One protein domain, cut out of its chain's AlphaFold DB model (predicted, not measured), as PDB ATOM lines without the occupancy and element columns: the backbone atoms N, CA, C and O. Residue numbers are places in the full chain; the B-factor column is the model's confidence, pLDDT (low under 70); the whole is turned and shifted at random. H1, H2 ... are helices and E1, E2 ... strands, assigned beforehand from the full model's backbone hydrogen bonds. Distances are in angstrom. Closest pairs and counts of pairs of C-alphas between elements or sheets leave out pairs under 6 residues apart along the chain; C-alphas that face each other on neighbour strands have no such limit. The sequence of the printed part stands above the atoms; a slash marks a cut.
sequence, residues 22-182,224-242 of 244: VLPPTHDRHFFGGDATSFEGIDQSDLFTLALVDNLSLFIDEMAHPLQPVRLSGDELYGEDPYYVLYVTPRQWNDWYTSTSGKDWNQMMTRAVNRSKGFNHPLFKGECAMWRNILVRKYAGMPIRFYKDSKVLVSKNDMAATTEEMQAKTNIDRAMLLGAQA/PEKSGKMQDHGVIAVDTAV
ATOM      1  N   VAL A  22      -7.460 -38.946 -46.089       85.62
ATOM      2  CA  VAL A  22      -8.038 -37.605 -45.995       85.62
ATOM      3  C   VAL A  22      -8.847 -37.338 -47.259       85.62
ATOM      4  O   VAL A  22      -8.292 -37.113 -48.330       85.62
ATOM      5  N   LEU A  23     -10.173 -37.358 -47.129       89.56
ATOM      6  CA  LEU A  23     -11.086 -37.154 -48.251       89.56
ATOM      7  C   LEU A  23     -11.706 -35.741 -48.219       89.56
ATOM      8  O   LEU A  23     -12.245 -35.339 -47.178       89.56
ATOM      9  N   PRO A  24     -11.694 -34.995 -49.343       92.94
ATOM     10  CA  PRO A  24     -12.252 -33.642 -49.408       92.94
ATOM     11  C   PRO A  24     -13.777 -33.675 -49.368       92.94
ATOM     12  O   PRO A  24     -14.327 -34.674 -49.810       92.94
ATOM     13  N   PRO A  25     -14.483 -32.649 -48.862       94.00
ATOM     14  CA  PRO A  25     -15.946 -32.662 -48.801       94.00
ATOM     15  C   PRO A  25     -16.582 -33.065 -50.141       94.00
ATOM     16  O   PRO A  25     -16.078 -32.672 -51.193       94.00
ATOM     17  N   THR A  26     -17.641 -33.881 -50.119       93.69
ATOM     18  CA  THR A  26     -18.375 -34.217 -51.351       93.69
ATOM     19  C   THR A  26     -18.994 -32.956 -51.941       93.69
ATOM     20  O   THR A  26     -19.326 -32.031 -51.202       93.69
ATOM     21  N   HIS A  27     -19.153 -32.917 -53.265       92.00
ATOM     22  CA  HIS A  27     -19.598 -31.718 -53.983       92.00
ATOM     23  C   HIS A  27     -20.867 -31.083 -53.376       92.00
ATOM     24  O   HIS A  27     -20.891 -29.892 -53.099       92.00
ATOM     25  N   ASP A  28     -21.889 -31.883 -53.048       90.31
ATOM     26  CA  ASP A  28     -23.161 -31.367 -52.498       90.31
ATOM     27  C   ASP A  28     -23.116 -31.119 -50.973       90.31
ATOM     28  O   ASP A  28     -24.139 -30.909 -50.312       90.31
ATOM     29  N   ARG A  29     -21.923 -31.217 -50.380       92.31
ATOM     30  CA  ARG A  29     -21.606 -30.956 -48.969       92.31
ATOM     31  C   ARG A  29     -20.460 -29.951 -48.839       92.31
ATOM     32  O   ARG A  29     -19.844 -29.855 -47.775       92.31
ATOM     33  N   HIS A  30     -20.180 -29.204 -49.906       94.50
ATOM     34  CA  HIS A  30     -19.153 -28.175 -49.963       94.50
ATOM     35  C   HIS A  30     -19.794 -26.844 -50.355       94.50
ATOM     36  O   HIS A  30     -20.349 -26.704 -51.437       94.50
ATOM     37  N   PHE A  31     -19.753 -25.888 -49.436       95.25
ATOM     38  CA  PHE A  31     -20.315 -24.553 -49.585       95.25
ATOM     39  C   PHE A  31     -19.209 -23.518 -49.622       95.25
ATOM     40  O   PHE A  31     -18.142 -23.717 -49.039       95.25
ATOM     41  N   PHE A  32     -19.510 -22.392 -50.256       95.94
ATOM     42  CA  PHE A  32     -18.586 -21.284 -50.419       95.94
ATOM     43  C   PHE A  32     -19.216 -19.981 -49.924       95.94
ATOM     44  O   PHE A  32     -20.442 -19.851 -49.889       95.94
ATOM     45  N   GLY A  33     -18.380 -19.044 -49.483       93.56
ATOM     46  CA  GLY A  33     -18.804 -17.681 -49.166       93.56
ATOM     47  C   GLY A  33     -19.165 -16.873 -50.414       93.56
ATOM     48  O   GLY A  33     -18.782 -17.244 -51.516       93.56
ATOM     49  N   GLY A  34     -19.884 -15.765 -50.206       90.81
ATOM     50  CA  GLY A  34     -20.209 -14.793 -51.255       90.81
ATOM     51  C   GLY A  34     -20.964 -15.384 -52.446       90.81
ATOM     52  O   GLY A  34     -22.040 -15.958 -52.260       90.81
ATOM     53  N   ASP A  35     -20.438 -15.177 -53.653       91.62
ATOM     54  CA  ASP A  35     -21.017 -15.651 -54.918       91.62
ATOM     55  C   ASP A  35     -20.222 -16.802 -55.562       91.62
ATOM     56  O   ASP A  35     -20.596 -17.304 -56.629       91.62
ATOM     57  N   ALA A  36     -19.170 -17.276 -54.889       93.81
ATOM     58  CA  ALA A  36     -18.376 -18.401 -55.345       93.81
ATOM     59  C   ALA A  36     -19.214 -19.688 -55.479       93.81
ATOM     60  O   ALA A  36     -19.992 -20.075 -54.608       93.81
ATOM     61  N   THR A  37     -19.003 -20.399 -56.588       92.31
ATOM     62  CA  THR A  37     -19.650 -21.693 -56.884       92.31
ATOM     63  C   THR A  37     -18.659 -22.857 -56.939       92.31
ATOM     64  O   THR A  37     -19.064 -24.013 -57.048       92.31
ATOM     65  N   SER A  38     -17.362 -22.564 -56.837       93.31
ATOM     66  CA  SER A  38     -16.270 -23.533 -56.829       93.31
ATOM     67  C   SER A  38     -15.114 -23.041 -55.956       93.31
ATOM     68  O   SER A  38     -14.998 -21.850 -55.661       93.31
ATOM     69  N   PHE A  39     -14.233 -23.956 -55.546       94.06
ATOM     70  CA  PHE A  39     -13.137 -23.660 -54.619       94.06
ATOM     71  C   PHE A  39     -12.121 -22.667 -55.202       94.06
ATOM     72  O   PHE A  39     -11.674 -21.740 -54.532       94.06
ATOM     73  N   GLU A  40     -11.771 -22.836 -56.471       93.25
ATOM     74  CA  GLU A  40     -10.915 -21.926 -57.224       93.25
ATOM     75  C   GLU A  40     -11.638 -20.632 -57.619       93.25
ATOM     76  O   GLU A  40     -10.995 -19.696 -58.086       93.25
ATOM     77  N   GLY A  41     -12.961 -20.563 -57.462       94.06
ATOM     78  CA  GLY A  41     -13.755 -19.351 -57.649       94.06
ATOM     79  C   GLY A  41     -13.604 -18.343 -56.510       94.06
ATOM     80  O   GLY A  41     -13.777 -17.158 -56.763       94.06
ATOM     81  N   ILE A  42     -13.212 -18.798 -55.313       96.19
ATOM     82  CA  ILE A  42     -13.182 -17.975 -54.099       96.19
ATOM     83  C   ILE A  42     -12.191 -16.807 -54.233       96.19
ATOM     84  O   ILE A  42     -10.983 -17.007 -54.426       96.19
ATOM     85  N   ASP A  43     -12.691 -15.590 -54.044       95.06
ATOM     86  CA  ASP A  43     -11.937 -14.343 -54.025       95.06
ATOM     87  C   ASP A  43     -12.008 -13.621 -52.666       95.06
ATOM     88  O   ASP A  43     -12.585 -14.101 -51.699       95.06
ATOM     89  N   GLN A  44     -11.348 -12.467 -52.532       93.25
ATOM     90  CA  GLN A  44     -11.244 -11.755 -51.245       93.25
ATOM     91  C   GLN A  44     -12.565 -11.164 -50.716       93.25
ATOM     92  O   GLN A  44     -12.593 -10.697 -49.572       93.25
ATOM     93  N   SER A  45     -13.610 -11.113 -51.539       93.69
ATOM     94  CA  SER A  45     -14.939 -10.617 -51.185       93.69
ATOM     95  C   SER A  45     -15.870 -11.716 -50.663       93.69
ATOM     96  O   SER A  45     -16.824 -11.399 -49.950       93.69
ATOM     97  N   ASP A  46     -15.529 -12.988 -50.894       95.94
ATOM     98  CA  ASP A  46     -16.256 -14.172 -50.427       95.94
ATOM     99  C   ASP A  46     -16.045 -14.440 -48.931       95.94
ATOM    100  O   ASP A  46     -15.491 -15.455 -48.498       95.94
ATOM    101  N   LEU A  47     -16.470 -13.482 -48.111       95.06
ATOM    102  CA  LEU A  47     -16.325 -13.506 -46.662       95.06
ATOM    103  C   LEU A  47     -17.451 -14.297 -45.990       95.06
ATOM    104  O   LEU A  47     -18.547 -14.489 -46.528       95.06
ATOM    105  N   PHE A  48     -17.197 -14.710 -44.751       95.50
ATOM    106  CA  PHE A  48     -18.212 -15.335 -43.914       95.50
ATOM    107  C   PHE A  48     -19.175 -14.270 -43.354       95.50
ATOM    108  O   PHE A  48     -18.819 -13.493 -42.468       95.50
ATOM    109  N   THR A  49     -20.400 -14.222 -43.887       94.12
ATOM    110  CA  THR A  49     -21.416 -13.199 -43.569       94.12
ATOM    111  C   THR A  49     -22.708 -13.812 -43.025       94.12
ATOM    112  O   THR A  49     -22.935 -15.017 -43.124       94.12
ATOM    113  N   LEU A  50     -23.600 -12.980 -42.470       93.56
ATOM    114  CA  LEU A  50     -24.917 -13.439 -42.009       93.56
ATOM    115  C   LEU A  50     -25.753 -14.060 -43.144       93.56
ATOM    116  O   LEU A  50     -26.390 -15.089 -42.932       93.56
ATOM    117  N   ALA A  51     -25.673 -13.495 -44.353       93.19
ATOM    118  CA  ALA A  51     -26.368 -14.010 -45.534       93.19
ATOM    119  C   ALA A  51     -25.924 -15.437 -45.904       93.19
ATOM    120  O   ALA A  51     -26.740 -16.250 -46.331       93.19
ATOM    121  N   LEU A  52     -24.650 -15.776 -45.682       94.38
ATOM    122  CA  LEU A  52     -24.163 -17.141 -45.876       94.38
ATOM    123  C   LEU A  52     -24.821 -18.117 -44.891       94.38
ATOM    124  O   LEU A  52     -25.215 -19.213 -45.281       94.38
ATOM    125  N   VAL A  53     -24.987 -17.720 -43.625       94.44
ATOM    126  CA  VAL A  53     -25.678 -18.539 -42.613       94.44
ATOM    127  C   VAL A  53     -27.171 -18.680 -42.937       94.44
ATOM    128  O   VAL A  53     -27.725 -19.765 -42.767       94.44
ATOM    129  N   ASP A  54     -27.814 -17.627 -43.450       93.94
ATOM    130  CA  ASP A  54     -29.189 -17.691 -43.964       93.94
ATOM    131  C   ASP A  54     -29.320 -18.710 -45.104       93.94
ATOM    132  O   ASP A  54     -30.183 -19.585 -45.045       93.94
ATOM    133  N   ASN A  55     -28.435 -18.639 -46.100       93.44
ATOM    134  CA  ASN A  55     -28.430 -19.559 -47.237       93.44
ATOM    135  C   ASN A  55     -28.151 -21.003 -46.808       93.44
ATOM    136  O   ASN A  55     -28.793 -21.918 -47.313       93.44
ATOM    137  N   LEU A  56     -27.241 -21.221 -45.852       93.69
ATOM    138  CA  LEU A  56     -26.994 -22.547 -45.280       93.69
ATOM    139  C   LEU A  56     -28.239 -23.101 -44.587       93.69
ATOM    140  O   LEU A  56     -28.573 -24.264 -44.776       93.69
ATOM    141  N   SER A  57     -28.935 -22.277 -43.802       93.31
ATOM    142  CA  SER A  57     -30.175 -22.679 -43.133       93.31
ATOM    143  C   SER A  57     -31.260 -23.060 -44.143       93.31
ATOM    144  O   SER A  57     -31.854 -24.126 -44.002       93.31
ATOM    145  N   LEU A  58     -31.460 -22.244 -45.185       93.25
ATOM    146  CA  LEU A  58     -32.408 -22.531 -46.264       93.25
ATOM    147  C   LEU A  58     -32.043 -23.813 -47.010       93.25
ATOM    148  O   LEU A  58     -32.895 -24.672 -47.205       93.25
ATOM    149  N   PHE A  59     -30.765 -23.972 -47.362       91.88
ATOM    150  CA  PHE A  59     -30.294 -25.173 -48.033       91.88
ATOM    151  C   PHE A  59     -30.611 -26.418 -47.214       91.88
ATOM    152  O   PHE A  59     -31.127 -27.373 -47.778       91.88
ATOM    153  N   ILE A  60     -30.332 -26.398 -45.903       91.38
ATOM    154  CA  ILE A  60     -30.597 -27.523 -45.002       91.38
ATOM    155  C   ILE A  60     -32.084 -27.893 -44.971       91.38
ATOM    156  O   ILE A  60     -32.414 -29.081 -44.995       91.38
ATOM    157  N   ASP A  61     -32.963 -26.896 -44.933       89.69
ATOM    158  CA  ASP A  61     -34.411 -27.109 -44.895       89.69
ATOM    159  C   ASP A  61     -34.948 -27.674 -46.229       89.69
ATOM    160  O   ASP A  61     -35.932 -28.413 -46.236       89.69
ATOM    161  N   GLU A  62     -34.278 -27.391 -47.352       90.56
ATOM    162  CA  GLU A  62     -34.658 -27.839 -48.701       90.56
ATOM    163  C   GLU A  62     -33.968 -29.140 -49.155       90.56
ATOM    164  O   GLU A  62     -34.246 -29.657 -50.243       90.56
ATOM    165  N   MET A  63     -33.069 -29.713 -48.349       84.94
ATOM    166  CA  MET A  63     -32.323 -30.912 -48.741       84.94
ATOM    167  C   MET A  63     -33.250 -32.111 -48.955       84.94
ATOM    168  O   MET A  63     -33.978 -32.524 -48.054       84.94
ATOM    169  N   ALA A  64     -33.107 -32.789 -50.098       79.88
ATOM    170  CA  ALA A  64     -33.800 -34.057 -50.354       79.88
ATOM    171  C   ALA A  64     -33.465 -35.141 -49.306       79.88
ATOM    172  O   ALA A  64     -34.290 -35.998 -48.980       79.88
ATOM    173  N   HIS A  65     -32.242 -35.093 -48.778       80.06
ATOM    174  CA  HIS A  65     -31.743 -35.964 -47.719       80.06
ATOM    175  C   HIS A  65     -31.136 -35.096 -46.610       80.06
ATOM    176  O   HIS A  65     -29.928 -34.833 -46.642       80.06
ATOM    177  N   PRO A  66     -31.965 -34.603 -45.671       79.38
ATOM    178  CA  PRO A  66     -31.522 -33.649 -44.667       79.38
ATOM    179  C   PRO A  66     -30.503 -34.279 -43.723       79.38
ATOM    180  O   PRO A  66     -30.540 -35.480 -43.429       79.38
ATOM    181  N   LEU A  67     -29.582 -33.448 -43.233       87.56
ATOM    182  CA  LEU A  67     -28.716 -33.845 -42.133       87.56
ATOM    183  C   LEU A  67     -29.595 -34.162 -40.922       87.56
ATOM    184  O   LEU A  67     -30.604 -33.509 -40.670       87.56
ATOM    185  N   GLN A  68     -29.197 -35.153 -40.133       90.94
ATOM    186  CA  GLN A  68     -29.851 -35.347 -38.847       90.94
ATOM    187  C   GLN A  68     -29.491 -34.169 -37.930       90.94
ATOM    188  O   GLN A  68     -28.306 -33.839 -37.823       90.94
ATOM    189  N   PRO A  69     -30.461 -33.527 -37.262       92.62
ATOM    190  CA  PRO A  69     -30.169 -32.430 -36.352       92.62
ATOM    191  C   PRO A  69     -29.456 -32.933 -35.099       92.62
ATOM    192  O   PRO A  69     -29.582 -34.099 -34.707       92.62
ATOM    193  N   VAL A  70     -28.716 -32.042 -34.445       91.88
ATOM    194  CA  VAL A  70     -28.032 -32.353 -33.190       91.88
ATOM    195  C   VAL A  70     -29.068 -32.537 -32.083       91.88
ATOM    196  O   VAL A  70     -29.960 -31.712 -31.900       91.88
ATOM    197  N   ARG A  71     -28.942 -33.630 -31.325       90.38
ATOM    198  CA  ARG A  71     -29.793 -33.927 -30.168       90.38
ATOM    199  C   ARG A  71     -28.932 -34.017 -28.924       90.38
ATOM    200  O   ARG A  71     -27.997 -34.814 -28.874       90.38
ATOM    201  N   LEU A  72     -29.250 -33.198 -27.931       89.12
ATOM    202  CA  LEU A  72     -28.563 -33.184 -26.645       89.12
ATOM    203  C   LEU A  72     -29.495 -33.701 -25.556       89.12
ATOM    204  O   LEU A  72     -30.710 -33.533 -25.619       89.12
ATOM    205  N   SER A  73     -28.912 -34.331 -24.540       88.25
ATOM    206  CA  SER A  73     -29.680 -34.800 -23.390       88.25
ATOM    207  C   SER A  73     -30.321 -33.617 -22.659       88.25
ATOM    208  O   SER A  73     -29.624 -32.674 -22.283       88.25
ATOM    209  N   GLY A  74     -31.633 -33.696 -22.427       85.62
ATOM    210  CA  GLY A  74     -32.417 -32.664 -21.738       85.62
ATOM    211  C   GLY A  74     -32.952 -31.546 -22.637       85.62
ATOM    212  O   GLY A  74     -33.678 -30.689 -22.149       85.62
ATOM    213  N   ASP A  75     -32.630 -31.542 -23.931       88.56
ATOM    214  CA  ASP A  75     -33.220 -30.590 -24.872       88.56
ATOM    215  C   ASP A  75     -34.658 -31.000 -25.219       88.56
ATOM    216  O   ASP A  75     -34.872 -31.920 -26.005       88.56
ATOM    217  N   GLU A  76     -35.646 -30.331 -24.626       86.44
ATOM    218  CA  GLU A  76     -37.075 -30.614 -24.830       86.44
ATOM    219  C   GLU A  76     -37.577 -30.188 -26.218       86.44
ATOM    220  O   GLU A  76     -38.567 -30.721 -26.716       86.44
ATOM    221  N   LEU A  77     -36.872 -29.266 -26.881       86.31
ATOM    222  CA  LEU A  77     -37.270 -28.683 -28.164       86.31
ATOM    223  C   LEU A  77     -36.628 -29.398 -29.366       86.31
ATOM    224  O   LEU A  77     -36.630 -28.875 -30.483       86.31
ATOM    225  N   TYR A  78     -36.044 -30.586 -29.166       82.69
ATOM    226  CA  TYR A  78     -35.321 -31.324 -30.212       82.69
ATOM    227  C   TYR A  78     -36.188 -31.689 -31.433       82.69
ATOM    228  O   TYR A  78     -35.647 -31.865 -32.524       82.69
ATOM    229  N   GLY A  79     -37.503 -31.857 -31.241       84.44
ATOM    230  CA  GLY A  79     -38.456 -32.207 -32.301       84.44
ATOM    231  C   GLY A  79     -39.083 -30.999 -33.001       84.44
ATOM    232  O   GLY A  79     -39.328 -31.063 -34.200       84.44
ATOM    233  N   GLU A  80     -39.300 -29.907 -32.266       88.19
ATOM    234  CA  GLU A  80     -40.053 -28.737 -32.744       88.19
ATOM    235  C   GLU A  80     -39.155 -27.651 -33.361       88.19
ATOM    236  O   GLU A  80     -39.553 -26.971 -34.300       88.19
ATOM    237  N   ASP A  81     -37.931 -27.482 -32.854       89.94
ATOM    238  CA  ASP A  81     -36.960 -26.494 -33.349       89.94
ATOM    239  C   ASP A  81     -35.594 -27.190 -33.513       89.94
ATOM    240  O   ASP A  81     -34.713 -27.055 -32.664       89.94
ATOM    241  N   PRO A  82     -35.421 -28.046 -34.536       91.50
ATOM    242  CA  PRO A  82     -34.161 -28.746 -34.772       91.50
ATOM    243  C   PRO A  82     -33.033 -27.764 -35.115       91.50
ATOM    244  O   PRO A  82     -33.266 -26.752 -35.773       91.50
ATOM    245  N   TYR A  83     -31.797 -28.073 -34.707       93.19
ATOM    246  CA  TYR A  83     -30.637 -27.236 -35.022       93.19
ATOM    247  C   TYR A  83     -29.361 -28.031 -35.333       93.19
ATOM    248  O   TYR A  83     -29.232 -29.220 -35.028       93.19
ATOM    249  N   TYR A  84     -28.401 -27.326 -35.927       94.94
ATOM    250  CA  TYR A  84     -27.086 -27.804 -36.352       94.94
ATOM    251  C   TYR A  84     -25.995 -26.934 -35.730       94.94
ATOM    252  O   TYR A  84     -26.254 -25.795 -35.339       94.94
ATOM    253  N   VAL A  85     -24.769 -27.448 -35.625       94.94
ATOM    254  CA  VAL A  85     -23.655 -26.715 -35.003       94.94
ATOM    255  C   VAL A  85     -22.614 -26.363 -36.052       94.94
ATOM    256  O   VAL A  85     -21.981 -27.249 -36.615       94.94
ATOM    257  N   LEU A  86     -22.409 -25.074 -36.299       95.75
ATOM    258  CA  LEU A  86     -21.392 -24.565 -37.210       95.75
ATOM    259  C   LEU A  86     -20.153 -24.135 -36.426       95.75
ATOM    260  O   LEU A  86     -20.197 -23.183 -35.647       95.75
ATOM    261  N   TYR A  87     -19.039 -24.817 -36.662       95.06
ATOM    262  CA  TYR A  87     -17.736 -24.403 -36.163       95.06
ATOM    263  C   TYR A  87     -17.028 -23.532 -37.194       95.06
ATOM    264  O   TYR A  87     -16.812 -23.965 -38.322       95.06
ATOM    265  N   VAL A  88     -16.662 -22.315 -36.792       95.44
ATOM    266  CA  VAL A  88     -15.995 -21.311 -37.634       95.44
ATOM    267  C   VAL A  88     -14.622 -20.945 -37.085       95.44
ATOM    268  O   VAL A  88     -14.376 -21.009 -35.875       95.44
ATOM    269  N   THR A  89     -13.702 -20.531 -37.954       94.38
ATOM    270  CA  THR A  89     -12.383 -20.046 -37.517       94.38
ATOM    271  C   THR A  89     -12.483 -18.699 -36.806       94.38
ATOM    272  O   THR A  89     -13.465 -17.974 -36.970       94.38
ATOM    273  N   PRO A  90     -11.472 -18.309 -36.005       92.50
ATOM    274  CA  PRO A  90     -11.452 -16.984 -35.390       92.50
ATOM    275  C   PRO A  90     -11.555 -15.835 -36.405       92.50
ATOM    276  O   PRO A  90     -12.143 -14.804 -36.088       92.50
ATOM    277  N   ARG A  91     -11.020 -16.011 -37.624       93.12
ATOM    278  CA  ARG A  91     -11.126 -15.017 -38.706       93.12
ATOM    279  C   ARG A  91     -12.542 -14.964 -39.272       93.12
ATOM    280  O   ARG A  91     -13.125 -13.889 -39.282       93.12
ATOM    281  N   GLN A  92     -13.133 -16.115 -39.593       94.62
ATOM    282  CA  GLN A  92     -14.531 -16.198 -40.029       94.62
ATOM    283  C   GLN A  92     -15.502 -15.635 -38.984       94.62
ATOM    284  O   GLN A  92     -16.437 -14.919 -39.322       94.62
ATOM    285  N   TRP A  93     -15.257 -15.895 -37.696       94.25
ATOM    286  CA  TRP A  93     -16.035 -15.303 -36.608       94.25
ATOM    287  C   TRP A  93     -15.920 -13.778 -36.575       94.25
ATOM    288  O   TRP A  93     -16.916 -13.095 -36.356       94.25
ATOM    289  N   ASN A  94     -14.718 -13.235 -36.778       93.69
ATOM    290  CA  ASN A  94     -14.512 -11.792 -36.834       93.69
ATOM    291  C   ASN A  94     -15.231 -11.162 -38.036       93.69
ATOM    292  O   ASN A  94     -15.879 -10.127 -37.884       93.69
ATOM    293  N   ASP A  95     -15.162 -11.796 -39.205       94.25
ATOM    294  CA  ASP A  95     -15.871 -11.343 -40.406       94.25
ATOM    295  C   ASP A  95     -17.390 -11.370 -40.181       94.25
ATOM    296  O   ASP A  95     -18.092 -10.405 -40.492       94.25
ATOM    297  N   TRP A  96     -17.898 -12.405 -39.507       93.81
ATOM    298  CA  TRP A  96     -19.305 -12.481 -39.125       93.81
ATOM    299  C   TRP A  96     -19.712 -11.373 -38.156       93.81
ATOM    300  O   TRP A  96     -20.724 -10.702 -38.352       93.81
ATOM    301  N   TYR A  97     -18.917 -11.176 -37.104       92.81
ATOM    302  CA  TYR A  97     -19.195 -10.210 -36.049       92.81
ATOM    303  C   TYR A  97     -19.204  -8.780 -36.592       92.81
ATOM    304  O   TYR A  97     -20.089  -7.997 -36.265       92.81
ATOM    305  N   THR A  98     -18.240  -8.450 -37.451       91.69
ATOM    306  CA  THR A  98     -18.103  -7.107 -38.031       91.69
ATOM    307  C   THR A  98     -19.102  -6.826 -39.153       91.69
ATOM    308  O   THR A  98     -19.463  -5.669 -39.356       91.69
ATOM    309  N   SER A  99     -19.583  -7.859 -39.855       88.62
ATOM    310  CA  SER A  99     -20.619  -7.723 -40.891       88.62
ATOM    311  C   SER A  99     -22.050  -7.714 -40.344       88.62
ATOM    312  O   SER A  99     -22.976  -7.361 -41.074       88.62
ATOM    313  N   THR A 100     -22.253  -8.072 -39.072       93.06
ATOM    314  CA  THR A 100     -23.587  -8.191 -38.468       93.06
ATOM    315  C   THR A 100     -23.961  -6.956 -37.650       93.06
ATOM    316  O   THR A 100     -23.159  -6.423 -36.883       93.06
ATOM    317  N   SER A 101     -25.213  -6.502 -37.763       93.69
ATOM    318  CA  SER A 101     -25.702  -5.380 -36.959       93.69
ATOM    319  C   SER A 101     -25.801  -5.756 -35.474       93.69
ATOM    320  O   SER A 101     -26.124  -6.890 -35.115       93.69
ATOM    321  N   GLY A 102     -25.603  -4.787 -34.574       92.75
ATOM    322  CA  GLY A 102     -25.726  -5.035 -33.131       92.75
ATOM    323  C   GLY A 102     -27.115  -5.537 -32.709       92.75
ATOM    324  O   GLY A 102     -27.238  -6.288 -31.742       92.75
ATOM    325  N   LYS A 103     -28.170  -5.172 -33.454       93.94
ATOM    326  CA  LYS A 103     -29.533  -5.664 -33.216       93.94
ATOM    327  C   LYS A 103     -29.630  -7.163 -33.505       93.94
ATOM    328  O   LYS A 103     -30.117  -7.902 -32.651       93.94
ATOM    329  N   ASP A 104     -29.149  -7.597 -34.665       93.81
ATOM    330  CA  ASP A 104     -29.208  -9.004 -35.073       93.81
ATOM    331  C   ASP A 104     -28.299  -9.857 -34.183       93.81
ATOM    332  O   ASP A 104     -28.689 -10.938 -33.743       93.81
ATOM    333  N   TRP A 105     -27.138  -9.321 -33.792       93.31
ATOM    334  CA  TRP A 105     -26.242  -9.970 -32.835       93.31
ATOM    335  C   TRP A 105     -26.924 -10.259 -31.492       93.31
ATOM    336  O   TRP A 105     -26.870 -11.379 -30.974       93.31
ATOM    337  N   ASN A 106     -27.640  -9.274 -30.948       92.62
ATOM    338  CA  ASN A 106     -28.392  -9.441 -29.706       92.62
ATOM    339  C   ASN A 106     -29.533 -10.459 -29.852       92.62
ATOM    340  O   ASN A 106     -29.788 -11.231 -28.922       92.62
ATOM    341  N   GLN A 107     -30.204 -10.498 -31.008       94.50
ATOM    342  CA  GLN A 107     -31.232 -11.502 -31.295       94.50
ATOM    343  C   GLN A 107     -30.637 -12.915 -31.335       94.50
ATOM    344  O   GLN A 107     -31.193 -13.821 -30.711       94.50
ATOM    345  N   MET A 108     -29.481 -13.093 -31.981       95.25
ATOM    346  CA  MET A 108     -28.796 -14.385 -32.060       95.25
ATOM    347  C   MET A 108     -28.350 -14.910 -30.697       95.25
ATOM    348  O   MET A 108     -28.539 -16.087 -30.379       95.25
ATOM    349  N   MET A 109     -27.771 -14.037 -29.871       92.75
ATOM    350  CA  MET A 109     -27.361 -14.390 -28.511       92.75
ATOM    351  C   MET A 109     -28.580 -14.748 -27.652       92.75
ATOM    352  O   MET A 109     -28.586 -15.763 -26.956       92.75
ATOM    353  N   THR A 110     -29.654 -13.959 -27.749       93.31
ATOM    354  CA  THR A 110     -30.905 -14.221 -27.022       93.31
ATOM    355  C   THR A 110     -31.515 -15.560 -27.424       93.31
ATOM    356  O   THR A 110     -31.957 -16.313 -26.554       93.31
ATOM    357  N   ARG A 111     -31.505 -15.901 -28.721       93.25
ATOM    358  CA  ARG A 111     -31.973 -17.203 -29.209       93.25
ATOM    359  C   ARG A 111     -31.137 -18.346 -28.641       93.25
ATOM    360  O   ARG A 111     -31.719 -19.290 -28.116       93.25
ATOM    361  N   ALA A 112     -29.807 -18.238 -28.668       92.44
ATOM    362  CA  ALA A 112     -28.916 -19.256 -28.108       92.44
ATOM    363  C   ALA A 112     -29.180 -19.486 -26.608       92.44
ATOM    364  O   ALA A 112     -29.326 -20.624 -26.161       92.44
ATOM    365  N   VAL A 113     -29.319 -18.405 -25.833       91.25
ATOM    366  CA  VAL A 113     -29.633 -18.480 -24.398       91.25
ATOM    367  C   VAL A 113     -31.005 -19.108 -24.169       91.25
ATOM    368  O   VAL A 113     -31.122 -20.004 -23.336       91.25
ATOM    369  N   ASN A 114     -32.031 -18.679 -24.910       90.88
ATOM    370  CA  ASN A 114     -33.378 -19.230 -24.797       90.88
ATOM    371  C   ASN A 114     -33.421 -20.716 -25.148       90.88
ATOM    372  O   ASN A 114     -34.079 -21.465 -24.434       90.88
ATOM    373  N   ARG A 115     -32.684 -21.144 -26.178       89.25
ATOM    374  CA  ARG A 115     -32.585 -22.557 -26.541       89.25
ATOM    375  C   ARG A 115     -31.970 -23.387 -25.420       89.25
ATOM    376  O   ARG A 115     -32.434 -24.481 -25.158       89.25
ATOM    377  N   SER A 116     -30.966 -22.854 -24.726       89.12
ATOM    378  CA  SER A 116     -30.321 -23.542 -23.599       89.12
ATOM    379  C   SER A 116     -31.146 -23.568 -22.304       89.12
ATOM    380  O   SER A 116     -30.702 -24.119 -21.295       89.12
ATOM    381  N   LYS A 117     -32.334 -22.948 -22.274       86.81
ATOM    382  CA  LYS A 117     -33.207 -23.020 -21.098       86.81
ATOM    383  C   LYS A 117     -33.757 -24.438 -20.976       86.81
ATOM    384  O   LYS A 117     -34.260 -24.995 -21.938       86.81
ATOM    385  N   GLY A 118     -33.658 -25.007 -19.781       78.62
ATOM    386  CA  GLY A 118     -34.103 -26.376 -19.506       78.62
ATOM    387  C   GLY A 118     -32.979 -27.414 -19.522       78.62
ATOM    388  O   GLY A 118     -33.110 -28.432 -18.851       78.62
ATOM    389  N   PHE A 119     -31.827 -27.135 -20.152       85.12
ATOM    390  CA  PHE A 119     -30.681 -28.049 -20.109       85.12
ATOM    391  C   PHE A 119     -29.324 -27.339 -20.086       85.12
ATOM    392  O   PHE A 119     -29.037 -26.400 -20.823       85.12
ATOM    393  N   ASN A 120     -28.432 -27.804 -19.213       83.06
ATOM    394  CA  ASN A 120     -27.145 -27.155 -18.985       83.06
ATOM    395  C   ASN A 120     -26.026 -27.810 -19.814       83.06
ATOM    396  O   ASN A 120     -25.308 -28.666 -19.301       83.06
ATOM    397  N   HIS A 121     -25.856 -27.404 -21.079       89.94
ATOM    398  CA  HIS A 121     -24.819 -27.962 -21.962       89.94
ATOM    399  C   HIS A 121     -23.688 -26.965 -22.300       89.94
ATOM    400  O   HIS A 121     -23.983 -25.817 -22.646       89.94
ATOM    401  N   PRO A 122     -22.399 -27.379 -22.298       89.31
ATOM    402  CA  PRO A 122     -21.258 -26.516 -22.644       89.31
ATOM    403  C   PRO A 122     -21.326 -25.861 -24.032       89.31
ATOM    404  O   PRO A 122     -20.774 -24.780 -24.224       89.31
ATOM    405  N   LEU A 123     -22.038 -26.470 -24.989       89.50
ATOM    406  CA  LEU A 123     -22.249 -25.904 -26.335       89.50
ATOM    407  C   LEU A 123     -23.012 -24.575 -26.345       89.50
ATOM    408  O   LEU A 123     -22.887 -23.827 -27.309       89.50
ATOM    409  N   PHE A 124     -23.737 -24.244 -25.281       91.19
ATOM    410  CA  PHE A 124     -24.415 -22.954 -25.141       91.19
ATOM    411  C   PHE A 124     -23.715 -22.033 -24.131       91.19
ATOM    412  O   PHE A 124     -24.275 -21.031 -23.696       91.19
ATOM    413  N   LYS A 125     -22.491 -22.382 -23.708       87.06
ATOM    414  CA  LYS A 125     -21.678 -21.578 -22.787       87.06
ATOM    415  C   LYS A 125     -20.546 -20.870 -23.523       87.06
ATOM    416  O   LYS A 125     -19.979 -21.415 -24.477       87.06
ATOM    417  N   GLY A 126     -20.178 -19.696 -23.016       86.44
ATOM    418  CA  GLY A 126     -19.173 -18.823 -23.620       86.44
ATOM    419  C   GLY A 126     -19.708 -18.091 -24.851       86.44
ATOM    420  O   GLY A 126     -20.911 -17.882 -24.984       86.44
ATOM    421  N   GLU A 127     -18.804 -17.705 -25.747       87.06
ATOM    422  CA  GLU A 127     -19.162 -17.025 -26.992       87.06
ATOM    423  C   GLU A 127     -19.788 -18.011 -27.984       87.06
ATOM    424  O   GLU A 127     -19.110 -18.842 -28.595       87.06
ATOM    425  N   CYS A 128     -21.109 -17.925 -28.116       92.06
ATOM    426  CA  CYS A 128     -21.900 -18.636 -29.107       92.06
ATOM    427  C   CYS A 128     -23.055 -17.741 -29.560       92.06
ATOM    428  O   CYS A 128     -23.488 -16.854 -28.828       92.06
ATOM    429  N   ALA A 129     -23.534 -17.956 -30.778       94.69
ATOM    430  CA  ALA A 129     -24.645 -17.204 -31.342       94.69
ATOM    431  C   ALA A 129     -25.479 -18.148 -32.206       94.69
ATOM    432  O   ALA A 129     -24.925 -18.989 -32.911       94.69
ATOM    433  N   MET A 130     -26.805 -18.049 -32.118       94.69
ATOM    434  CA  MET A 130     -27.714 -18.927 -32.849       94.69
ATOM    435  C   MET A 130     -28.562 -18.114 -33.815       94.69
ATOM    436  O   MET A 130     -29.336 -17.258 -33.390       94.69
ATOM    437  N   TRP A 131     -28.450 -18.410 -35.105       94.31
ATOM    438  CA  TRP A 131     -29.259 -17.799 -36.151       94.31
ATOM    439  C   TRP A 131     -30.053 -18.879 -36.865       94.31
ATOM    440  O   TRP A 131     -29.486 -19.882 -37.298       94.31
ATOM    441  N   ARG A 132     -31.374 -18.696 -36.956       92.25
ATOM    442  CA  ARG A 132     -32.295 -19.741 -37.435       92.25
ATOM    443  C   ARG A 132     -32.016 -21.083 -36.738       92.25
ATOM    444  O   ARG A 132     -31.947 -21.122 -35.510       92.25
ATOM    445  N   ASN A 133     -31.841 -22.154 -37.504       92.38
ATOM    446  CA  ASN A 133     -31.528 -23.502 -37.043       92.38
ATOM    447  C   ASN A 133     -30.009 -23.770 -36.930       92.38
ATOM    448  O   ASN A 133     -29.606 -24.924 -36.825       92.38
ATOM    449  N   ILE A 134     -29.140 -22.750 -36.928       95.94
ATOM    450  CA  ILE A 134     -27.680 -22.926 -36.856       95.94
ATOM    451  C   ILE A 134     -27.113 -22.260 -35.598       95.94
ATOM    452  O   ILE A 134     -27.192 -21.045 -35.411       95.94
ATOM    453  N   LEU A 135     -26.492 -23.066 -34.736       95.50
ATOM    454  CA  LEU A 135     -25.686 -22.619 -33.604       95.50
ATOM    455  C   LEU A 135     -24.229 -22.462 -34.043       95.50
ATOM    456  O   LEU A 135     -23.550 -23.449 -34.319       95.50
ATOM    457  N   VAL A 136     -23.725 -21.234 -34.061       96.00
ATOM    458  CA  VAL A 136     -22.356 -20.923 -34.477       96.00
ATOM    459  C   VAL A 136     -21.431 -20.838 -33.262       96.00
ATOM    460  O   VAL A 136     -21.734 -20.172 -32.263       96.00
ATOM    461  N   ARG A 137     -20.273 -21.496 -33.352       94.12
ATOM    462  CA  ARG A 137     -19.191 -21.462 -32.359       94.12
ATOM    463  C   ARG A 137     -17.832 -21.330 -33.031       94.12
ATOM    464  O   ARG A 137     -17.619 -21.822 -34.132       94.12
ATOM    465  N   LYS A 138     -16.872 -20.735 -32.327       92.00
ATOM    466  CA  LYS A 138     -15.471 -20.735 -32.763       92.00
ATOM    467  C   LYS A 138     -14.821 -22.111 -32.591       92.00
ATOM    468  O   LYS A 138     -15.084 -22.796 -31.600       92.00
ATOM    469  N   TYR A 139     -13.932 -22.476 -33.517       82.94
ATOM    470  CA  TYR A 139     -12.988 -23.577 -33.333       82.94
ATOM    471  C   TYR A 139     -12.147 -23.360 -32.073       82.94
ATOM    472  O   TYR A 139     -11.683 -22.252 -31.797       82.94
ATOM    473  N   ALA A 140     -11.911 -24.443 -31.338       77.06
ATOM    474  CA  ALA A 140     -10.844 -24.497 -30.352       77.06
ATOM    475  C   ALA A 140      -9.595 -25.074 -31.034       77.06
ATOM    476  O   ALA A 140      -9.625 -26.211 -31.498       77.06
ATOM    477  N   GLY A 141      -8.515 -24.296 -31.100       76.88
ATOM    478  CA  GLY A 141      -7.244 -24.727 -31.690       76.88
ATOM    479  C   GLY A 141      -6.974 -24.156 -33.084       76.88
ATOM    480  O   GLY A 141      -7.398 -23.046 -33.408       76.88
ATOM    481  N   MET A 142      -6.202 -24.900 -33.876       80.19
ATOM    482  CA  MET A 142      -5.691 -24.447 -35.170       80.19
ATOM    483  C   MET A 142      -6.793 -24.449 -36.245       80.19
ATOM    484  O   MET A 142      -7.479 -25.463 -36.399       80.19
ATOM    485  N   PRO A 143      -6.970 -23.350 -37.003       86.12
ATOM    486  CA  PRO A 143      -7.932 -23.305 -38.097       86.12
ATOM    487  C   PRO A 143      -7.504 -24.212 -39.256       86.12
ATOM    488  O   PRO A 143      -6.316 -24.351 -39.545       86.12
ATOM    489  N   ILE A 144      -8.482 -24.776 -39.965       89.50
ATOM    490  CA  ILE A 144      -8.235 -25.431 -41.252       89.50
ATOM    491  C   ILE A 144      -8.072 -24.320 -42.292       89.50
ATOM    492  O   ILE A 144      -9.064 -23.783 -42.785       89.50
ATOM    493  N   ARG A 145      -6.819 -23.951 -42.566       91.38
ATOM    494  CA  ARG A 145      -6.456 -22.862 -43.476       91.38
ATOM    495  C   ARG A 145      -5.740 -23.379 -44.712       91.38
ATOM    496  O   ARG A 145      -4.748 -24.097 -44.610       91.38
ATOM    497  N   PHE A 146      -6.190 -22.912 -45.867       92.56
ATOM    498  CA  PHE A 146      -5.497 -23.047 -47.137       92.56
ATOM    499  C   PHE A 146      -4.898 -21.690 -47.493       92.56
ATOM    500  O   PHE A 146      -5.614 -20.714 -47.716       92.56
ATOM    501  N   TYR A 147      -3.570 -21.611 -47.493       92.25
ATOM    502  CA  TYR A 147      -2.879 -20.395 -47.905       92.25
ATOM    503  C   TYR A 147      -3.030 -20.194 -49.408       92.25
ATOM    504  O   TYR A 147      -3.133 -21.169 -50.159       92.25
ATOM    505  N   LYS A 148      -2.978 -18.937 -49.848       93.44
ATOM    506  CA  LYS A 148      -2.909 -18.609 -51.271       93.44
ATOM    507  C   LYS A 148      -1.850 -19.470 -51.975       93.44
ATOM    508  O   LYS A 148      -0.786 -19.735 -51.421       93.44
ATOM    509  N   ASP A 149      -2.180 -19.916 -53.181       92.75
ATOM    510  CA  ASP A 149      -1.377 -20.772 -54.050       92.75
ATOM    511  C   ASP A 149      -1.198 -22.221 -53.554       92.75
ATOM    512  O   ASP A 149      -0.598 -23.035 -54.258       92.75
ATOM    513  N   SER A 150      -1.767 -22.582 -52.396       90.19
ATOM    514  CA  SER A 150      -1.780 -23.966 -51.917       90.19
ATOM    515  C   SER A 150      -2.642 -24.842 -52.811       90.19
ATOM    516  O   SER A 150      -3.704 -24.431 -53.288       90.19
ATOM    517  N   LYS A 151      -2.195 -26.083 -52.980       91.19
ATOM    518  CA  LYS A 151      -2.919 -27.112 -53.711       91.19
ATOM    519  C   LYS A 151      -3.784 -27.925 -52.760       91.19
ATOM    520  O   LYS A 151      -3.299 -28.402 -51.735       91.19
ATOM    521  N   VAL A 152      -5.064 -28.053 -53.083       91.31
ATOM    522  CA  VAL A 152      -6.072 -28.677 -52.225       91.31
ATOM    523  C   VAL A 152      -6.884 -29.655 -53.056       91.31
ATOM    524  O   VAL A 152      -7.313 -29.335 -54.162       91.31
ATOM    525  N   LEU A 153      -7.112 -30.852 -52.518       92.88
ATOM    526  CA  LEU A 153      -8.030 -31.800 -53.136       92.88
ATOM    527  C   LEU A 153      -9.472 -31.313 -52.956       92.88
ATOM    528  O   LEU A 153      -9.880 -30.951 -51.851       92.88
ATOM    529  N   VAL A 154     -10.248 -31.348 -54.031       94.00
ATOM    530  CA  VAL A 154     -11.676 -31.019 -54.083       94.00
ATOM    531  C   VAL A 154     -12.413 -32.193 -54.725       94.00
ATOM    532  O   VAL A 154     -11.853 -32.910 -55.554       94.00
ATOM    533  N   SER A 155     -13.649 -32.450 -54.296       94.81
ATOM    534  CA  SER A 155     -14.490 -33.481 -54.911       94.81
ATOM    535  C   SER A 155     -15.093 -32.963 -56.212       94.81
ATOM    536  O   SER A 155     -15.764 -31.935 -56.213       94.81
ATOM    537  N   LYS A 156     -14.968 -33.738 -57.288       93.25
ATOM    538  CA  LYS A 156     -15.717 -33.520 -58.527       93.25
ATOM    539  C   LYS A 156     -17.207 -33.746 -58.312       93.25
ATOM    540  O   LYS A 156     -17.621 -34.493 -57.416       93.25
ATOM    541  N   ASN A 157     -18.012 -33.158 -59.192       92.44
ATOM    542  CA  ASN A 157     -19.441 -33.437 -59.290       92.44
ATOM    543  C   ASN A 157     -19.707 -34.715 -60.110       92.44
ATOM    544  O   ASN A 157     -20.293 -34.668 -61.191       92.44
ATOM    545  N   ASP A 158     -19.242 -35.860 -59.615       92.19
ATOM    546  CA  ASP A 158     -19.520 -37.175 -60.196       92.19
ATOM    547  C   ASP A 158     -20.136 -38.133 -59.162       92.19
ATOM    548  O   ASP A 158     -20.311 -37.797 -57.989       92.19
ATOM    549  N   MET A 159     -20.525 -39.332 -59.603       90.25
ATOM    550  CA  MET A 159     -21.167 -40.326 -58.730       90.25
ATOM    551  C   MET A 159     -20.224 -40.892 -57.666       90.25
ATOM    552  O   MET A 159     -20.670 -41.217 -56.567       90.25
ATOM    553  N   ALA A 160     -18.934 -41.016 -57.977       90.19
ATOM    554  CA  ALA A 160     -17.954 -41.637 -57.092       90.19
ATOM    555  C   ALA A 160     -17.300 -40.636 -56.122       90.19
ATOM    556  O   ALA A 160     -16.534 -41.056 -55.255       90.19
ATOM    557  N   ALA A 161     -17.611 -39.342 -56.254       91.44
ATOM    558  CA  ALA A 161     -16.915 -38.245 -55.597       91.44
ATOM    559  C   ALA A 161     -15.394 -38.330 -55.828       91.44
ATOM    560  O   ALA A 161     -14.609 -38.271 -54.874       91.44
ATOM    561  N   THR A 162     -14.973 -38.534 -57.088       93.19
ATOM    562  CA  THR A 162     -13.538 -38.550 -57.416       93.19
ATOM    563  C   THR A 162     -12.913 -37.191 -57.128       93.19
ATOM    564  O   THR A 162     -13.595 -36.167 -57.092       93.19
ATOM    565  N   THR A 163     -11.610 -37.172 -56.865       94.19
ATOM    566  CA  THR A 163     -10.917 -35.960 -56.436       94.19
ATOM    567  C   THR A 163     -10.153 -35.306 -57.581       94.19
ATOM    568  O   THR A 163      -9.656 -35.969 -58.494       94.19
ATOM    569  N   GLU A 164     -10.037 -33.987 -57.520       94.25
ATOM    570  CA  GLU A 164      -9.108 -33.197 -58.322       94.25
ATOM    571  C   GLU A 164      -8.346 -32.208 -57.461       94.25
ATOM    572  O   GLU A 164      -8.781 -31.837 -56.375       94.25
ATOM    573  N   GLU A 165      -7.179 -31.812 -57.947       93.69
ATOM    574  CA  GLU A 165      -6.343 -30.818 -57.297       93.69
ATOM    575  C   GLU A 165      -6.711 -29.429 -57.820       93.69
ATOM    576  O   GLU A 165      -6.605 -29.162 -59.015       93.69
ATOM    577  N   MET A 166      -7.119 -28.548 -56.910       94.25
ATOM    578  CA  MET A 166      -7.421 -27.148 -57.185       94.25
ATOM    579  C   MET A 166      -6.465 -26.238 -56.421       94.25
ATOM    580  O   MET A 166      -5.966 -26.582 -55.346       94.25
ATOM    581  N   GLN A 167      -6.209 -25.056 -56.974       94.56
ATOM    582  CA  GLN A 167      -5.338 -24.058 -56.363       94.56
ATOM    583  C   GLN A 167      -6.163 -22.980 -55.652       94.56
ATOM    584  O   GLN A 167      -7.084 -22.406 -56.232       94.56
ATOM    585  N   ALA A 168      -5.798 -22.666 -54.410       94.44
ATOM    586  CA  ALA A 168      -6.399 -21.575 -53.652       94.44
ATOM    587  C   ALA A 168      -5.976 -20.205 -54.222       94.44
ATOM    588  O   ALA A 168      -4.796 -19.852 -54.180       94.44
ATOM    589  N   LYS A 169      -6.922 -19.397 -54.722       94.19
ATOM    590  CA  LYS A 169      -6.628 -18.045 -55.258       94.19
ATOM    591  C   LYS A 169      -6.393 -16.983 -54.180       94.19
ATOM    592  O   LYS A 169      -5.757 -15.958 -54.435       94.19
ATOM    593  N   THR A 170      -6.891 -17.230 -52.975       95.19
ATOM    594  CA  THR A 170      -6.752 -16.377 -51.792       95.19
ATOM    595  C   THR A 170      -6.514 -17.243 -50.553       95.19
ATOM    596  O   THR A 170      -6.480 -18.469 -50.648       95.19
ATOM    597  N   ASN A 171      -6.322 -16.621 -49.389       95.31
ATOM    598  CA  ASN A 171      -6.308 -17.351 -48.125       95.31
ATOM    599  C   ASN A 171      -7.741 -17.752 -47.774       95.31
ATOM    600  O   ASN A 171      -8.613 -16.887 -47.677       95.31
ATOM    601  N   ILE A 172      -7.966 -19.046 -47.590       96.25
ATOM    602  CA  ILE A 172      -9.287 -19.634 -47.374       96.25
ATOM    603  C   ILE A 172      -9.274 -20.354 -46.031       96.25
ATOM    604  O   ILE A 172      -8.385 -21.164 -45.768       96.25
ATOM    605  N   ASP A 173     -10.278 -20.086 -45.207       95.62
ATOM    606  CA  ASP A 173     -10.542 -20.856 -43.995       95.62
ATOM    607  C   ASP A 173     -11.777 -21.738 -44.206       95.62
ATOM    608  O   ASP A 173     -12.776 -21.308 -44.788       95.62
ATOM    609  N   ARG A 174     -11.710 -22.973 -43.702       95.50
ATOM    610  CA  ARG A 174     -12.812 -23.938 -43.744       95.50
ATOM    611  C   ARG A 174     -13.530 -23.993 -42.405       95.50
ATOM    612  O   ARG A 174     -12.934 -24.363 -41.393       95.50
ATOM    613  N   ALA A 175     -14.822 -23.693 -42.435       95.88
ATOM    614  CA  ALA A 175     -15.778 -23.970 -41.374       95.88
ATOM    615  C   ALA A 175     -16.438 -25.342 -41.578       95.88
ATOM    616  O   ALA A 175     -16.463 -25.898 -42.679       95.88
ATOM    617  N   MET A 176     -16.985 -25.897 -40.499       94.38
ATOM    618  CA  MET A 176     -17.632 -27.209 -40.489       94.38
ATOM    619  C   MET A 176     -18.988 -27.116 -39.811       94.38
ATOM    620  O   MET A 176     -19.081 -26.897 -38.603       94.38
ATOM    621  N   LEU A 177     -20.037 -27.323 -40.595       94.94
ATOM    622  CA  LEU A 177     -21.391 -27.499 -40.106       94.94
ATOM    623  C   LEU A 177     -21.599 -28.973 -39.764       94.94
ATOM    624  O   LEU A 177     -21.424 -29.848 -40.611       94.94
ATOM    625  N   LEU A 178     -21.973 -29.242 -38.520       93.88
ATOM    626  CA  LEU A 178     -22.175 -30.573 -37.977       93.88
ATOM    627  C   LEU A 178     -23.653 -30.800 -37.666       93.88
ATOM    628  O   LEU A 178     -24.275 -30.054 -36.903       93.88
ATOM    629  N   GLY A 179     -24.183 -31.877 -38.232       92.31
ATOM    630  CA  GLY A 179     -25.371 -32.556 -37.740       92.31
ATOM    631  C   GLY A 179     -25.007 -33.698 -36.791       92.31
ATOM    632  O   GLY A 179     -23.858 -33.866 -36.369       92.31
ATOM    633  N   ALA A 180     -25.995 -34.519 -36.457       88.00
ATOM    634  CA  ALA A 180     -25.758 -35.789 -35.794       88.00
ATOM    635  C   ALA A 180     -25.030 -36.774 -36.726       88.00
ATOM    636  O   ALA A 180     -25.090 -36.678 -37.950       88.00
ATOM    637  N   GLN A 181     -24.329 -37.732 -36.113       87.44
ATOM    638  CA  GLN A 181     -23.639 -38.835 -36.797       87.44
ATOM    639  C   GLN A 181     -22.553 -38.416 -37.816       87.44
ATOM    640  O   GLN A 181     -22.208 -39.192 -38.701       87.44
ATOM    641  N   ALA A 182     -21.948 -37.234 -37.657       88.38
ATOM    642  CA  ALA A 182     -20.864 -36.746 -38.523       88.38
ATOM    643  C   ALA A 182     -19.573 -37.598 -38.493       88.38
ATOM    644  O   ALA A 182     -18.743 -37.530 -39.402       88.38
ATOM    645  N   PRO A 224     -23.466 -43.914 -50.269       90.44
ATOM    646  CA  PRO A 224     -24.166 -43.692 -51.518       90.44
ATOM    647  C   PRO A 224     -25.633 -43.366 -51.218       90.44
ATOM    648  O   PRO A 224     -26.302 -44.067 -50.456       90.44
ATOM    649  N   GLU A 225     -26.138 -42.300 -51.824       85.69
ATOM    650  CA  GLU A 225     -27.567 -42.007 -51.852       85.69
ATOM    651  C   GLU A 225     -28.322 -43.053 -52.685       85.69
ATOM    652  O   GLU A 225     -27.733 -43.904 -53.352       85.69
ATOM    653  N   LYS A 226     -29.658 -42.960 -52.721       85.31
ATOM    654  CA  LYS A 226     -30.495 -43.843 -53.551       85.31
ATOM    655  C   LYS A 226     -30.128 -43.791 -55.045       85.31
ATOM    656  O   LYS A 226     -30.329 -44.770 -55.755       85.31
ATOM    657  N   SER A 227     -29.594 -42.661 -55.510       85.88
ATOM    658  CA  SER A 227     -29.088 -42.457 -56.874       85.88
ATOM    659  C   SER A 227     -27.731 -43.126 -57.137       85.88
ATOM    660  O   SER A 227     -27.302 -43.195 -58.285       85.88
ATOM    661  N   GLY A 228     -27.043 -43.603 -56.094       87.62
ATOM    662  CA  GLY A 228     -25.672 -44.104 -56.155       87.62
ATOM    663  C   GLY A 228     -24.598 -43.027 -55.972       87.62
ATOM    664  O   GLY A 228     -23.422 -43.379 -55.884       87.62
ATOM    665  N   LYS A 229     -24.968 -41.740 -55.870       89.62
ATOM    666  CA  LYS A 229     -24.016 -40.644 -55.638       89.62
ATOM    667  C   LYS A 229     -23.440 -40.717 -54.227       89.62
ATOM    668  O   LYS A 229     -24.188 -40.775 -53.252       89.62
ATOM    669  N   MET A 230     -22.118 -40.704 -54.113       91.62
ATOM    670  CA  MET A 230     -21.424 -40.711 -52.829       91.62
ATOM    671  C   MET A 230     -21.577 -39.365 -52.110       91.62
ATOM    672  O   MET A 230     -21.256 -38.324 -52.679       91.62
ATOM    673  N   GLN A 231     -22.000 -39.386 -50.842       90.50
ATOM    674  CA  GLN A 231     -22.163 -38.177 -50.029       90.50
ATOM    675  C   GLN A 231     -21.546 -38.292 -48.647       90.50
ATOM    676  O   GLN A 231     -21.631 -39.340 -48.004       90.50
ATOM    677  N   ASP A 232     -21.003 -37.180 -48.153       92.12
ATOM    678  CA  ASP A 232     -20.654 -37.045 -46.745       92.12
ATOM    679  C   ASP A 232     -21.909 -37.034 -45.860       92.12
ATOM    680  O   ASP A 232     -22.919 -36.380 -46.147       92.12
ATOM    681  N   HIS A 233     -21.824 -37.762 -44.748       90.75
ATOM    682  CA  HIS A 233     -22.919 -37.893 -43.799       90.75
ATOM    683  C   HIS A 233     -22.711 -36.989 -42.582       90.75
ATOM    684  O   HIS A 233     -21.643 -36.992 -41.975       90.75
ATOM    685  N   GLY A 234     -23.740 -36.220 -42.221       89.88
ATOM    686  CA  GLY A 234     -23.759 -35.416 -40.994       89.88
ATOM    687  C   GLY A 234     -22.777 -34.238 -40.952       89.88
ATOM    688  O   GLY A 234     -22.677 -33.593 -39.913       89.88
ATOM    689  N   VAL A 235     -22.068 -33.926 -42.042       93.12
ATOM    690  CA  VAL A 235     -21.126 -32.797 -42.108       93.12
ATOM    691  C   VAL A 235     -21.217 -32.059 -43.439       93.12
ATOM    692  O   VAL A 235     -21.323 -32.682 -44.493       93.12
ATOM    693  N   ILE A 236     -21.137 -30.732 -43.375       94.50
ATOM    694  CA  ILE A 236     -20.974 -29.831 -44.519       94.50
ATOM    695  C   ILE A 236     -19.740 -28.957 -44.260       94.50
ATOM    696  O   ILE A 236     -19.554 -28.446 -43.154       94.50
ATOM    697  N   ALA A 237     -18.886 -28.797 -45.267       95.38
ATOM    698  CA  ALA A 237     -17.768 -27.859 -45.233       95.38
ATOM    699  C   ALA A 237     -18.190 -26.516 -45.833       95.38
ATOM    700  O   ALA A 237     -18.878 -26.498 -46.849       95.38
ATOM    701  N   VAL A 238     -17.758 -25.413 -45.225       96.75
ATOM    702  CA  VAL A 238     -18.033 -24.050 -45.696       96.75
ATOM    703  C   VAL A 238     -16.707 -23.307 -45.816       96.75
ATOM    704  O   VAL A 238     -16.082 -22.990 -44.806       96.75
ATOM    705  N   ASP A 239     -16.271 -23.043 -47.041       97.25
ATOM    706  CA  ASP A 239     -15.006 -22.374 -47.329       97.25
ATOM    707  C   ASP A 239     -15.248 -20.898 -47.631       97.25
ATOM    708  O   ASP A 239     -16.055 -20.546 -48.487       97.25
ATOM    709  N   THR A 240     -14.539 -20.016 -46.934       97.12
ATOM    710  CA  THR A 240     -14.631 -18.569 -47.164       97.12
ATOM    711  C   THR A 240     -13.244 -17.961 -47.209       97.12
ATOM    712  O   THR A 240     -12.319 -18.438 -46.541       97.12
ATOM    713  N   ALA A 241     -13.097 -16.868 -47.945       96.88
ATOM    714  CA  ALA A 241     -11.882 -16.085 -47.897       96.88
ATOM    715  C   ALA A 241     -11.690 -15.446 -46.522       96.88
ATOM    716  O   ALA A 241     -12.651 -15.097 -45.835       96.88
ATOM    717  N   VAL A 242     -10.429 -15.286 -46.131       93.50
ATOM    718  CA  VAL A 242     -10.038 -14.616 -44.892       93.50
ATOM    719  C   VAL A 242      -8.888 -13.650 -45.124       93.50
ATOM    720  O   VAL A 242      -7.974 -13.890 -45.916       93.50
TER     721      VAL A 242
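What this domain is: This is residues 22 to 182 and 224 to 242 of the 244 residues of the protein "DUF4043 family protein" of Escherichia coli (UniProt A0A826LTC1). A strongly twisted, branched sheet of seven strands, E1, E2, E3, E4, E5, E8 and E10, runs through this domain, with helices H1 and H2 packed on it and H3 set beside its edge strand E3. The small hairpin of E6 and E7 lies toward the other end of the longest axis, far from H3. The printed part has 180 residues with three named helices and ten named strands, in the order E1 H1 E2 H2 H3 E3 E4 E5 E6 E7 E8 E9 E10. The branched sheet mixes parallel and antiparallel pairs, while E6 and E7 are antiparallel; the class is mixed, helices and strands, with under half of the residues in named elements. The whole is compact, with a radius of gyration of the C-alphas of 16.4 A and spans of 47 by 40 by 27 A.

How they stand to each other: Begin at E1, residues 30 to 32, an edge strand parallel to E10, residues 235 to 241, with N 31 and O 237 2.8 A apart. H1, residues 50 to 62, is on the sheet; its closest C-alpha to E4, residues 134 to 138, is Ser 57, 6.8 A from Ile 134. E2, residues 84 to 88, has E4 on one side, parallel, with N 86 to O 135 at 2.8 A, and E8, residues 172 to 178, on the other side, antiparallel, with N 87 to O 176 at 2.8 A. H2, residues 90 to 99, is on the sheet and close to but not clearly touching H1, about perpendicular at 78 degrees; the closest C-alphas are those of Leu 50 and Trp 96, 6.4 A. H3, residues 102 to 115, stands at the sheet's level, its height over the sheet 1.6 A; C-alpha 108 is 4.7 A from C-alpha 130 of E3, residues 128 to 131. E3 and E4 form a hairpin, with N 131 to O 134 at 2.9 A. E8 has E2 and E5, residues 144 to 146, on one side and E10 on the other; N 146 to O 172 is 2.8 A and N 175 to O 238 is 2.8 A, both pairs antiparallel. E6, residues 151 to 155, and E7, residues 163 to 167, form a hairpin, with N 152 to O 166 at 2.8 A. E9, residues 230 to 232, pairs with no named strand and runs on into E10 at 75 degrees. In H1, H2 and H3 every O i to N i+4 pair is within hydrogen-bond range.

Where its parts are: Find C-alpha 30 at (-19.153, -28.175, -49.963), where E1 begins. H1 is 18.6 A long and H3, from C-alpha 102 at (-25.726, -5.035, -33.131), is 19.9 A. E8 is 19.3 A, and E10, 20.0 A, ends at C-alpha 241 (-11.882, -16.085, -47.897).

The domain as a whole: The C-alphas farthest apart, those of Gly 118 and Asp 149, are 47.9 A apart. Residues 183 to 223 are not printed, and C-alphas 182 and 224 are 15.1 A apart across the cut. The links E1 to H1, H1 to E2 and H3 to E3 are long. The mean pLDDT of the printed part is 91.6, and no printed residue is under 70.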